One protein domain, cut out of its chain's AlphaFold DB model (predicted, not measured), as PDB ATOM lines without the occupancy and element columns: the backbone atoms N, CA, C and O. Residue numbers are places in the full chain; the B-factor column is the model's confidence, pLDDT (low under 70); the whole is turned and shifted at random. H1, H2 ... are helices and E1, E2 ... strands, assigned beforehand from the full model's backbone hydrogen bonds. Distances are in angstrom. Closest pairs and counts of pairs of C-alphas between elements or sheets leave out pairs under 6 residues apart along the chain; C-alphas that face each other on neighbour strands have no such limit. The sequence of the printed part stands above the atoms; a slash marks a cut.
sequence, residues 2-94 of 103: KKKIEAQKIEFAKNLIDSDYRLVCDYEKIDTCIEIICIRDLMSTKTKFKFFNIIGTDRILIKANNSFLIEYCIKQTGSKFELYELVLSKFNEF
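Overview. This is residues 2 to 94 of the 103 residues of an uncharacterized protein of Fluviicola chungangensis (UniProt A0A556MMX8). A strongly twisted sheet of five strands curls round helix H2, and H1 lies over the opposite face, making three layers, with helices on both faces. The short H3 follows E5 and packs on E4 near its bend. The sheet's order is E1 E5 E4 E3 E2, antiparallel throughout; E2 to E5 form a meander, each strand the antiparallel neighbour of the one before. The printed part has 93 residues, with three named helices and five named strands in the order H1 E1 H2 E2 E3 E4 E5 H3, class mixed. It is compact, with a radius of gyration of the C-alphas of 12.6 A, and rounded, spanning 32 by 28 by 24 A.

Arrangement. E5, residues 80 to 86, pairs with edge strand E1, residues 21 to 27 (N 83 and O 25, 2.8 A). E4, residues 67 to 77, bends by 59 degrees at residue 71 and forms hairpins with E5, N 82 and O 75 being 2.8 A apart, and with E3, residues 59 to 64, N 60 and O 74 being 2.8 A apart. E3 forms a hairpin with edge strand E2, residues 49 to 53; N 50 and O 63 are 2.8 A apart. H2, residues 30 to 40, comes closest to E5 at the C-alphas of Ile 30 and Phe 81, 5.9 A. H1, residues 2 to 14, has a height over the sheet of 9.6 A and runs along the strands, at 25 degrees to E3 on the local plane. H3, residues 88 to 94, is close to H1 but not clearly touching; their closest C-alphas, Phe 12 and Phe 94, are 7.3 A apart. In these helices each O i to N i+4 pair is within hydrogen-bond range.

Along the chain. H1 starts at C-alpha 2 (43.411, 36.909, -88.026) and spans 18.9 A, E4 26.5 A, E5 19.4 A. H3 ends at C-alpha 94 (42.278, 21.117, -85.161).

Size, cuts and confidence. The C-alphas farthest apart, Lys 2 and Ser 79, are 35.3 A apart. The printed part has no cut and no long link. The model's pLDDT is under 70 at residues 2 to 3 and 65 to 70.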
ATOM      1  N   LYS A   2      44.152  37.188 -89.287       60.06
ATOM      2  CA  LYS A   2      43.411  36.909 -88.026       60.06
ATOM      3  C   LYS A   2      41.905  36.613 -88.174       60.06
ATOM      4  O   LYS A   2      41.397  35.722 -87.507       60.06
ATOM      5  N   LYS A   3      41.199  37.321 -89.067       66.00
ATOM      6  CA  LYS A   3      39.768  37.068 -89.343       66.00
ATOM      7  C   LYS A   3      39.505  35.731 -90.057       66.00
ATOM      8  O   LYS A   3      38.465  35.137 -89.821       66.00
ATOM      9  N   LYS A   4      40.433  35.259 -90.905       72.12
ATOM     10  CA  LYS A   4      40.309  33.961 -91.597       72.12
ATOM     11  C   LYS A   4      40.485  32.801 -90.617       72.12
ATOM     12  O   LYS A   4      39.663  31.898 -90.622       72.12
ATOM     13  N   ILE A   5      41.480  32.909 -89.733       73.88
ATOM     14  CA  ILE A   5      41.713  31.940 -88.656       73.88
ATOM     15  C   ILE A   5      40.462  31.843 -87.780       73.88
ATOM     16  O   ILE A   5      39.928  30.759 -87.619       73.88
ATOM     17  N   GLU A   6      39.923  32.969 -87.290       75.12
ATOM     18  CA  GLU A   6      38.673  32.986 -86.502       75.12
ATOM     19  C   GLU A   6      37.484  32.328 -87.226       75.12
ATOM     20  O   GLU A   6      36.736  31.585 -86.597       75.12
ATOM     21  N   ALA A   7      37.315  32.552 -88.530       78.62
ATOM     22  CA  ALA A   7      36.249  31.903 -89.291       78.62
ATOM     23  C   ALA A   7      36.443  30.379 -89.382       78.62
ATOM     24  O   ALA A   7      35.490  29.639 -89.177       78.62
ATOM     25  N   GLN A   8      37.673  29.911 -89.617       78.56
ATOM     26  CA  GLN A   8      38.010  28.481 -89.638       78.56
ATOM     27  C   GLN A   8      37.813  27.827 -88.271       78.56
ATOM     28  O   GLN A   8      37.282  26.727 -88.190       78.56
ATOM     29  N   LYS A   9      38.165  28.538 -87.192       76.62
ATOM     30  CA  LYS A   9      37.912  28.128 -85.803       76.62
ATOM     31  C   LYS A   9      36.416  27.848 -85.582       76.62
ATOM     32  O   LYS A   9      36.040  26.795 -85.079       76.62
ATOM     33  N   ILE A  10      35.555  28.773 -86.007       77.62
ATOM     34  CA  ILE A  10      34.097  28.617 -85.900       77.62
ATOM     35  C   ILE A  10      33.591  27.484 -86.803       77.62
ATOM     36  O   ILE A  10      32.707  26.738 -86.393       77.62
ATOM     37  N   GLU A  11      34.137  27.345 -88.011       81.75
ATOM     38  CA  GLU A  11      33.725  26.302 -88.954       81.75
ATOM     39  C   GLU A  11      34.084  24.897 -88.463       81.75
ATOM     40  O   GLU A  11      33.240  24.008 -88.502       81.75
ATOM     41  N   PHE A  12      35.287  24.711 -87.917       82.25
ATOM     42  CA  PHE A  12      35.680  23.460 -87.270       82.25
ATOM     43  C   PHE A  12      34.705  23.098 -86.149       82.25
ATOM     44  O   PHE A  12      34.190  21.985 -86.097       82.25
ATOM     45  N   ALA A  13      34.375  24.068 -85.296       79.81
ATOM     46  CA  ALA A  13      33.501  23.825 -84.164       79.81
ATOM     47  C   ALA A  13      32.053  23.472 -84.529       79.81
ATOM     48  O   ALA A  13      31.376  22.821 -83.735       79.81
ATOM     49  N   LYS A  14      31.575  23.846 -85.723       81.44
ATOM     50  CA  LYS A  14      30.272  23.387 -86.238       81.44
ATOM     51  C   LYS A  14      30.241  21.888 -86.531       81.44
ATOM     52  O   LYS A  14      29.164  21.306 -86.516       81.44
ATOM     53  N   ASN A  15      31.393  21.285 -86.814       83.75
ATOM     54  CA  ASN A  15      31.502  19.863 -87.144       83.75
ATOM     55  C   ASN A  15      31.746  18.982 -85.909       83.75
ATOM     56  O   ASN A  15      31.790  17.761 -86.038       83.75
ATOM     57  N   LEU A  16      31.908  19.584 -84.726       82.75
ATOM     58  CA  LEU A  16      32.168  18.855 -83.490       82.75
ATOM     59  C   LEU A  16      30.893  18.247 -82.911       82.75
ATOM     60  O   LEU A  16      29.871  18.920 -82.759       82.75
ATOM     61  N   ILE A  17      30.986  16.987 -82.501       85.50
ATOM     62  CA  ILE A  17      29.886  16.227 -81.896       85.50
ATOM     63  C   ILE A  17      30.058  16.093 -80.378       85.50
ATOM     64  O   ILE A  17      31.066  16.500 -79.805       85.50
ATOM     65  N   ASP A  18      29.056  15.552 -79.683       84.50
ATOM     66  CA  ASP A  18      29.093  15.364 -78.222       84.50
ATOM     67  C   ASP A  18      30.299  14.547 -77.742       84.50
ATOM     68  O   ASP A  18      30.906  14.908 -76.739       84.50
ATOM     69  N   SER A  19      30.712  13.516 -78.482       89.25
ATOM     70  CA  SER A  19      31.863  12.681 -78.112       89.25
ATOM     71  C   SER A  19      33.223  13.361 -78.273       89.25
ATOM     72  O   SER A  19      34.212  12.855 -77.749       89.25
ATOM     73  N   ASP A  20      33.292  14.483 -78.993       90.00
ATOM     74  CA  ASP A  20      34.528  15.260 -79.123       90.00
ATOM     75  C   ASP A  20      34.805  16.099 -77.875       90.00
ATOM     76  O   ASP A  20      35.885  16.669 -77.734       90.00
ATOM     77  N   TYR A  21      33.840  16.154 -76.958       88.75
ATOM     78  CA  TYR A  21      33.885  16.934 -75.741       88.75
ATOM     79  C   TYR A  21      33.795  16.051 -74.500       88.75
ATOM     80  O   TYR A  21      33.164  14.994 -74.472       88.75
ATOM     81  N   ARG A  22      34.400  16.535 -73.422       91.25
ATOM     82  CA  ARG A  22      34.319  15.960 -72.086       91.25
ATOM     83  C   ARG A  22      33.684  16.970 -71.144       91.25
ATOM     84  O   ARG A  22      34.129  18.110 -71.073       91.25
ATOM     85  N   LEU A  23      32.675  16.541 -70.387       92.81
ATOM     86  CA  LEU A  23      32.100  17.367 -69.327       92.81
ATOM     87  C   LEU A  23      33.161  17.642 -68.251       92.81
ATOM     88  O   LEU A  23      33.770  16.714 -67.713       92.81
ATOM     89  N   VAL A  24      33.359  18.919 -67.945       92.38
ATOM     90  CA  VAL A  24      34.239  19.394 -66.874       92.38
ATOM     91  C   VAL A  24      33.437  19.611 -65.599       92.38
ATOM     92  O   VAL A  24      33.833  19.130 -64.539       92.38
ATOM     93  N   CYS A  25      32.320  20.332 -65.698       90.94
ATOM     94  CA  CYS A  25      31.440  20.624 -64.572       90.94
ATOM     95  C   CYS A  25      30.063  21.120 -65.030       90.94
ATOM     96  O   CYS A  25      29.927  21.609 -66.150       90.94
ATOM     97  N   ASP A  26      29.081  21.094 -64.129       93.75
ATOM     98  CA  ASP A  26      27.785  21.755 -64.298       93.75
ATOM     99  C   ASP A  26      27.487  22.701 -63.128       93.75
ATOM    100  O   ASP A  26      27.768  22.381 -61.974       93.75
ATOM    101  N   TYR A  27      26.953  23.887 -63.431       94.06
ATOM    102  CA  TYR A  27      26.632  24.918 -62.441       94.06
ATOM    103  C   TYR A  27      25.397  25.725 -62.837       94.06
ATOM    104  O   TYR A  27      25.025  25.806 -64.001       94.06
ATOM    105  N   GLU A  28      24.762  26.379 -61.869       92.88
ATOM    106  CA  GLU A  28      23.568  27.211 -62.107       92.88
ATOM    107  C   GLU A  28      23.885  28.559 -62.772       92.88
ATOM    108  O   GLU A  28      22.997  29.215 -63.313       92.88
ATOM    109  N   LYS A  29      25.149  29.001 -62.731       92.62
ATOM    110  CA  LYS A  29      25.586  30.299 -63.254       92.62
ATOM    111  C   LYS A  29      26.731  30.125 -64.236       92.62
ATOM    112  O   LYS A  29      27.737  29.496 -63.916       92.62
ATOM    113  N   ILE A  30      26.606  30.772 -65.392       90.19
ATOM    114  CA  ILE A  30      27.660  30.813 -66.413       90.19
ATOM    115  C   ILE A  30      28.972  31.407 -65.874       90.19
ATOM    116  O   ILE A  30      30.046  30.923 -66.225       90.19
ATOM    117  N   ASP A  31      28.896  32.390 -64.972       90.50
ATOM    118  CA  ASP A  31      30.073  33.025 -64.363       90.50
ATOM    119  C   ASP A  31      30.948  32.012 -63.612       90.50
ATOM    120  O   ASP A  31      32.171  32.070 -63.698       90.50
ATOM    121  N   THR A  32      30.340  31.018 -62.960       92.75
ATOM    122  CA  THR A  32      31.078  29.956 -62.263       92.75
ATOM    123  C   THR A  32      31.824  29.051 -63.241       92.75
ATOM    124  O   THR A  32      32.973  28.687 -62.994       92.75
ATOM    125  N   CYS A  33      31.229  28.730 -64.393       91.56
ATOM    126  CA  CYS A  33      31.941  28.014 -65.453       91.56
ATOM    127  C   CYS A  33      33.156  28.819 -65.941       91.56
ATOM    128  O   CYS A  33      34.225  28.251 -66.149       91.56
ATOM    129  N   ILE A  34      33.021  30.141 -66.083       89.44
ATOM    130  CA  ILE A  34      34.114  31.025 -66.517       89.44
ATOM    131  C   ILE A  34      35.239  31.079 -65.476       89.44
ATOM    132  O   ILE A  34      36.416  31.013 -65.838       89.44
ATOM    133  N   GLU A  35      34.903  31.169 -64.188       90.69
ATOM    134  CA  GLU A  35      35.879  31.112 -63.092       90.69
ATOM    135  C   GLU A  35      36.685  29.809 -63.116       90.69
ATOM    136  O   GLU A  35      37.905  29.838 -62.955       90.69
ATOM    137  N   ILE A  36      36.032  28.675 -63.392       90.94
ATOM    138  CA  ILE A  36      36.698  27.371 -63.501       90.94
ATOM    139  C   ILE A  36      37.689  27.343 -64.660       90.94
ATOM    140  O   ILE A  36      38.808  26.864 -64.472       90.94
ATOM    141  N   ILE A  37      37.326  27.893 -65.822       89.56
ATOM    142  CA  ILE A  37      38.261  28.040 -66.947       89.56
ATOM    143  C   ILE A  37      39.462  28.894 -66.507       89.56
ATOM    144  O   ILE A  37      40.609  28.518 -66.734       89.56
ATOM    145  N   CYS A  38      39.224  30.012 -65.811       88.31
ATOM    146  CA  CYS A  38      40.309  30.883 -65.352       88.31
ATOM    147  C   CYS A  38      41.272  30.172 -64.394       88.31
ATOM    148  O   CYS A  38      42.482  30.359 -64.494       88.31
ATOM    149  N   ILE A  39      40.747  29.354 -63.480       88.88
ATOM    150  CA  ILE A  39      41.552  28.585 -62.527       88.88
ATOM    151  C   ILE A  39      42.354  27.494 -63.245       88.88
ATOM    152  O   ILE A  39      43.555  27.373 -63.002       88.88
ATOM    153  N   ARG A  40      41.709  26.709 -64.119       86.81
ATOM    154  CA  ARG A  40      42.338  25.578 -64.821       86.81
ATOM    155  C   ARG A  40      43.477  26.024 -65.729       86.81
ATOM    156  O   ARG A  40      44.550  25.432 -65.683       86.81
ATOM    157  N   ASP A  41      43.263  27.103 -66.471       84.38
ATOM    158  CA  ASP A  41      44.224  27.588 -67.463       84.38
ATOM    159  C   ASP A  41      45.178  28.647 -66.884       84.38
ATOM    160  O   ASP A  41      45.900  29.317 -67.625       84.38
ATOM    161  N   LEU A  42      45.168  28.838 -65.556       84.38
ATOM    162  CA  LEU A  42      45.971  29.841 -64.846       84.38
ATOM    163  C   LEU A  42      45.811  31.259 -65.434       84.38
ATOM    164  O   LEU A  42      46.749  32.061 -65.460       84.38
ATOM    165  N   MET A  43      44.607  31.581 -65.910       83.88
ATOM    166  CA  MET A  43      44.284  32.883 -66.481       83.88
ATOM    167  C   MET A  43      43.897  33.892 -65.400       83.88
ATOM    168  O   MET A  43      43.310  33.580 -64.366       83.88
ATOM    169  N   SER A  44      44.168  35.168 -65.679       81.25
ATOM    170  CA  SER A  44      43.689  36.255 -64.826       81.25
ATOM    171  C   SER A  44      42.162  36.323 -64.846       81.25
ATOM    172  O   SER A  44      41.559  36.279 -65.915       81.25
ATOM    173  N   THR A  45      41.536  36.591 -63.703       74.62
ATOM    174  CA  THR A  45      40.095  36.902 -63.617       74.62
ATOM    175  C   THR A  45      39.708  38.191 -64.355       74.62
ATOM    176  O   THR A  45      38.536  38.436 -64.613       74.62
ATOM    177  N   LYS A  46      40.689  39.019 -64.747       80.62
ATOM    178  CA  LYS A  46      40.495  40.188 -65.625       80.62
ATOM    179  C   LYS A  46      40.464  39.825 -67.115       80.62
ATOM    180  O   LYS A  46      40.331  40.717 -67.959       80.62
ATOM    181  N   THR A  47      40.644  38.549 -67.458       82.50
ATOM    182  CA  THR A  47      40.586  38.065 -68.839       82.50
ATOM    183  C   THR A  47      39.202  38.325 -69.409       82.50
ATOM    184  O   THR A  47      38.191  37.970 -68.812       82.50
ATOM    185  N   LYS A  48      39.149  38.972 -70.577       84.38
ATOM    186  CA  LYS A  48      37.878  39.206 -71.259       84.38
ATOM    187  C   LYS A  48      37.575  38.029 -72.164       84.38
ATOM    188  O   LYS A  48      38.397  37.669 -73.013       84.38
ATOM    189  N   PHE A  49      36.370  37.507 -72.007       84.75
ATOM    190  CA  PHE A  49      35.827  36.461 -72.848       84.75
ATOM    191  C   PHE A  49      34.887  37.047 -73.895       84.75
ATOM    192  O   PHE A  49      34.098  37.952 -73.623       84.75
ATOM    193  N   LYS A  50      34.988  36.526 -75.113       84.62
ATOM    194  CA  LYS A  50      34.018  36.735 -76.181       84.62
ATOM    195  C   LYS A  50      33.294  35.421 -76.429       84.62
ATOM    196  O   LYS A  50      33.935  34.382 -76.558       84.62
ATOM    197  N   PHE A  51      31.977  35.509 -76.522       86.00
ATOM    198  CA  PHE A  51      31.094  34.372 -76.724       86.00
ATOM    199  C   PHE A  51      30.666  34.294 -78.188       86.00
ATOM    200  O   PHE A  51      30.331  35.317 -78.793       86.00
ATOM    201  N   PHE A  52      30.670  33.090 -78.748       83.81
ATOM    202  CA  PHE A  52      30.125  32.816 -80.073       83.81
ATOM    203  C   PHE A  52      29.032  31.767 -79.946       83.81
ATOM    204  O   PHE A  52      29.294  30.645 -79.517       83.81
ATOM    205  N   ASN A  53      27.814  32.143 -80.326       84.06
ATOM    206  CA  ASN A  53      26.732  31.186 -80.488       84.06
ATOM    207  C   ASN A  53      26.870  30.534 -81.868       84.06
ATOM    208  O   ASN A  53      26.939  31.242 -82.879       84.06
ATOM    209  N   ILE A  54      26.951  29.208 -81.909       77.88
ATOM    210  CA  ILE A  54      27.041  28.464 -83.161       77.88
ATOM    211  C   ILE A  54      25.635  28.001 -83.543       77.88
ATOM    212  O   ILE A  54      25.004  27.216 -82.845       77.88
ATOM    213  N   ILE A  55      25.149  28.478 -84.689       76.69
ATOM    214  CA  ILE A  55      23.848  28.072 -85.233       76.69
ATOM    215  C   ILE A  55      23.839  26.552 -85.448       76.69
ATOM    216  O   ILE A  55      24.725  26.025 -86.116       76.69
ATOM    217  N   GLY A  56      22.817  25.877 -84.916       70.75
ATOM    218  CA  GLY A  56      22.654  24.422 -85.018       70.75
ATOM    219  C   GLY A  56      23.208  23.630 -83.832       70.75
ATOM    220  O   GLY A  56      23.080  22.411 -83.825       70.75
ATOM    221  N   THR A  57      23.777  24.294 -82.823       73.00
ATOM    222  CA  THR A  57      24.171  23.669 -81.553       73.00
ATOM    223  C   THR A  57      23.723  24.524 -80.371       73.00
ATOM    224  O   THR A  57      23.741  25.749 -80.431       73.00
ATOM    225  N   ASP A  58      23.422  23.885 -79.244       78.06
ATOM    226  CA  ASP A  58      23.031  24.565 -77.998       78.06
ATOM    227  C   ASP A  58      24.248  25.045 -77.184       78.06
ATOM    228  O   ASP A  58      24.223  25.085 -75.953       78.06
ATOM    229  N   ARG A  59      25.359  25.347 -77.868       82.75
ATOM    230  CA  ARG A  59      26.674  25.573 -77.256       82.75
ATOM    231  C   ARG A  59      27.208  26.960 -77.568       82.75
ATOM    232  O   ARG A  59      27.122  27.450 -78.693       82.75
ATOM    233  N   ILE A  60      27.854  27.540 -76.570       84.81
ATOM    234  CA  ILE A  60      28.556  28.811 -76.651       84.81
ATOM    235  C   ILE A  60      30.057  28.536 -76.610       84.81
ATOM    236  O   ILE A  60      30.566  28.008 -75.621       84.81
ATOM    237  N   LEU A  61      30.777  28.926 -77.660       84.88
ATOM    238  CA  LEU A  61      32.239  28.915 -77.649       84.88
ATOM    239  C   LEU A  61      32.806  30.156 -76.979       84.88
ATOM    240  O   LEU A  61      32.275  31.261 -77.132       84.88
ATOM    241  N   ILE A  62      33.950  29.977 -76.328       84.38
ATOM    242  CA  ILE A  62      34.600  31.000 -75.522       84.38
ATOM    243  C   ILE A  62      35.939  31.406 -76.158       84.38
ATOM    244  O   ILE A  62      36.718  30.583 -76.623       84.38
ATOM    245  N   LYS A  63      36.238  32.708 -76.193       77.69
ATOM    246  CA  LYS A  63      37.519  33.254 -76.677       77.69
ATOM    247  C   LYS A  63      38.095  34.251 -75.680       77.69
ATOM    248  O   LYS A  63      37.471  35.281 -75.442       77.69
ATOM    249  N   ALA A  64      39.296  34.001 -75.164       78.25
ATOM    250  CA  ALA A  64      39.986  34.878 -74.218       78.25
ATOM    251  C   ALA A  64      40.957  35.824 -74.939       78.25
ATOM    252  O   ALA A  64      41.850  35.346 -75.617       78.25
ATOM    253  N   ASN A  65      40.814  37.152 -74.808       64.94
ATOM    254  CA  ASN A  65      41.811  38.186 -75.188       64.94
ATOM    255  C   ASN A  65      42.788  37.856 -76.361       64.94
ATOM    256  O   ASN A  65      43.978  38.151 -76.288       64.94
ATOM    257  N   ASN A  66      42.260  37.334 -77.480       59.66
ATOM    258  CA  ASN A  66      42.950  36.913 -78.722       59.66
ATOM    259  C   ASN A  66      43.506  35.479 -78.800       59.66
ATOM    260  O   ASN A  66      43.843  35.060 -79.908       59.66
ATOM    261  N   SER A  67      43.497  34.716 -77.714       59.75
ATOM    262  CA  SER A  67      43.674  33.261 -77.698       59.75
ATOM    263  C   SER A  67      42.305  32.603 -77.855       59.75
ATOM    264  O   SER A  67      41.343  32.925 -77.155       59.75
ATOM    265  N   PHE A  68      42.160  31.740 -78.852       61.09
ATOM    266  CA  PHE A  68      40.883  31.076 -79.091       61.09
ATOM    267  C   PHE A  68      40.816  29.820 -78.227       61.09
ATOM    268  O   PHE A  68      41.557  28.883 -78.494       61.09
ATOM    269  N   LEU A  69      39.926  29.801 -77.236       63.00
ATOM    270  CA  LEU A  69      39.650  28.625 -76.410       63.00
ATOM    271  C   LEU A  69      38.589  27.767 -77.115       63.00
ATOM    272  O   LEU A  69      37.472  27.630 -76.633       63.00
ATOM    273  N   ILE A  70      38.921  27.182 -78.277       62.78
ATOM    274  CA  ILE A  70      38.093  26.067 -78.812       62.78
ATOM    275  C   ILE A  70      38.118  24.878 -77.848       62.78
ATOM    276  O   ILE A  70      37.208  24.055 -77.843       62.78
ATOM    277  N   GLU A  71      39.118  24.861 -76.972       72.06
ATOM    278  CA  GLU A  71      39.218  23.982 -75.821       72.06
ATOM    279  C   GLU A  71      37.956  23.964 -74.974       72.06
ATOM    280  O   GLU A  71      37.692  22.918 -74.416       72.06
ATOM    281  N   TYR A  72      37.149  25.032 -74.908       86.56
ATOM    282  CA  TYR A  72      35.955  25.029 -74.069       86.56
ATOM    283  C   TYR A  72      34.686  25.468 -74.795       86.56
ATOM    284  O   TYR A  72      34.667  26.420 -75.583       86.56
ATOM    285  N   CYS A  73      33.579  24.814 -74.453       89.50
ATOM    286  CA  CYS A  73      32.243  25.293 -74.774       89.50
ATOM    287  C   CYS A  73      31.322  25.183 -73.559       89.50
ATOM    288  O   CYS A  73      31.526  24.342 -72.687       89.50
ATOM    289  N   ILE A  74      30.308  26.044 -73.496       91.06
ATOM    290  CA  ILE A  74      29.259  25.963 -72.479       91.06
ATOM    291  C   ILE A  74      27.943  25.626 -73.162       91.06
ATOM    292  O   ILE A  74      27.524  26.341 -74.072       91.06
ATOM    293  N   LYS A  75      27.280  24.566 -72.706       90.88
ATOM    294  CA  LYS A  75      25.910  24.227 -73.101       90.88
ATOM    295  C   LYS A  75      24.947  24.675 -72.009       90.88
ATOM    296  O   LYS A  75      25.237  24.489 -70.830       90.88
ATOM    297  N   GLN A  76      23.805  25.243 -72.383       89.75
ATOM    298  CA  GLN A  76      22.726  25.481 -71.425       89.75
ATOM    299  C   GLN A  76      21.731  24.318 -71.478       89.75
ATOM    300  O   GLN A  76      21.092  24.091 -72.501       89.75
ATOM    301  N   THR A  77      21.571  23.619 -70.356       87.81
ATOM    302  CA  THR A  77      20.655  22.484 -70.217       87.81
ATOM    303  C   THR A  77      19.668  22.794 -69.091       87.81
ATOM    304  O   THR A  77      19.971  22.681 -67.901       87.81
ATOM    305  N   GLY A  78      18.471  23.254 -69.465       88.31
ATOM    306  CA  GLY A  78      17.467  23.736 -68.513       88.31
ATOM    307  C   GLY A  78      17.952  24.972 -67.745       88.31
ATOM    308  O   GLY A  78      18.260  26.003 -68.343       88.31
ATOM    309  N   SER A  79      18.010  24.870 -66.414       90.25
ATOM    310  CA  SER A  79      18.495  25.934 -65.522       90.25
ATOM    311  C   SER A  79      20.001  25.870 -65.239       90.25
ATOM    312  O   SER A  79      20.494  26.654 -64.432       90.25
ATOM    313  N   LYS A  80      20.722  24.923 -65.848       93.69
ATOM    314  CA  LYS A  80      22.151  24.705 -65.619       93.69
ATOM    315  C   LYS A  80      22.982  25.032 -66.855       93.69
ATOM    316  O   LYS A  80      22.510  24.951 -67.989       93.69
ATOM    317  N   PHE A  81      24.242  25.352 -66.603       93.81
ATOM    318  CA  PHE A  81      25.302  25.531 -67.579       93.81
ATOM    319  C   PHE A  81      26.327  24.419 -67.399       93.81
ATOM    320  O   PHE A  81      26.879  24.235 -66.316       93.81
ATOM    321  N   GLU A  82      26.569  23.682 -68.469       94.44
ATOM    322  CA  GLU A  82      27.521  22.585 -68.528       94.44
ATOM    323  C   GLU A  82      28.765  23.077 -69.264       94.44
ATOM    324  O   GLU A  82      28.690  23.475 -70.428       94.44
ATOM    325  N   LEU A  83      29.906  23.077 -68.577       93.31
ATOM    326  CA  LEU A  83      31.202  23.383 -69.167       93.31
ATOM    327  C   LEU A  83      31.795  22.104 -69.743       93.31
ATOM    328  O   LEU A  83      32.015  21.129 -69.023       93.31
ATOM    329  N   TYR A  84      32.123  22.147 -71.021       91.94
ATOM    330  CA  TYR A  84      32.787  21.073 -71.730       91.94
ATOM    331  C   TYR A  84      34.170  21.503 -72.175       91.94
ATOM    332  O   TYR A  84      34.365  22.648 -72.577       91.94
ATOM    333  N   GLU A  85      35.091  20.550 -72.160       90.00
ATOM    334  CA  GLU A  85      36.439  20.678 -72.691       90.00
ATOM    335  C   GLU A  85      36.599  19.783 -73.925       90.00
ATOM    336  O   GLU A  85      36.131  18.644 -73.926       90.00
ATOM    337  N   LEU A  86      37.225  20.284 -74.986       88.44
ATOM    338  CA  LEU A  86      37.512  19.514 -76.187       88.44
ATOM    339  C   LEU A  86      38.521  18.413 -75.854       88.44
ATOM    340  O   LEU A  86      39.559  18.657 -75.241       88.44
ATOM    341  N   VAL A  87      38.245  17.188 -76.286       89.31
ATOM    342  CA  VAL A  87      39.164  16.070 -76.088       89.31
ATOM    343  C   VAL A  87      40.476  16.351 -76.828       89.31
ATOM    344  O   VAL A  87      40.479  16.752 -77.992       89.31
ATOM    345  N   LEU A  88      41.606  16.081 -76.166       82.12
ATOM    346  CA  LEU A  88      42.953  16.393 -76.662       82.12
ATOM    347  C   LEU A  88      43.221  15.882 -78.088       82.12
ATOM    348  O   LEU A  88      43.873  16.557 -78.878       82.12
ATOM    349  N   SER A  89      42.706  14.703 -78.452       85.25
ATOM    350  CA  SER A  89      42.857  14.164 -79.809       85.25
ATOM    351  C   SER A  89      42.215  15.057 -80.872       85.25
ATOM    352  O   SER A  89      42.799  15.245 -81.938       85.25
ATOM    353  N   LYS A  90      41.042  15.623 -80.571       86.12
ATOM    354  CA  LYS A  90      40.305  16.527 -81.460       86.12
ATOM    355  C   LYS A  90      40.923  17.915 -81.484       86.12
ATOM    356  O   LYS A  90      41.030  18.514 -82.549       86.12
ATOM    357  N   PHE A  91      41.425  18.380 -80.343       81.69
ATOM    358  CA  PHE A  91      42.218  19.604 -80.278       81.69
ATOM    359  C   PHE A  91      43.483  19.520 -81.152       81.69
ATOM    360  O   PHE A  91      43.757  20.415 -81.945       81.69
ATOM    361  N   ASN A  92      44.215  18.407 -81.090       82.44
ATOM    362  CA  ASN A  92      45.418  18.211 -81.905       82.44
ATOM    363  C   ASN A  92      45.115  18.069 -83.408       82.44
ATOM    364  O   ASN A  92      45.937  18.423 -84.248       82.44
ATOM    365  N   GLU A  93      43.967  17.497 -83.776       84.38
ATOM    366  CA  GLU A  93      43.481  17.492 -85.163       84.38
ATOM    367  C   GLU A  93      43.251  18.919 -85.659       84.38
ATOM    368  O   GLU A  93      43.803  19.301 -86.688       84.38
ATOM    369  N   PHE A  94      42.554  19.722 -84.862       80.19
ATOM    370  CA  PHE A  94      42.278  21.117 -85.161       80.19
ATOM    371  C   PHE A  94      43.537  21.975 -85.336       80.19
ATOM    372  O   PHE A  94      43.662  22.696 -86.325       80.19
TER     373      PHE A  94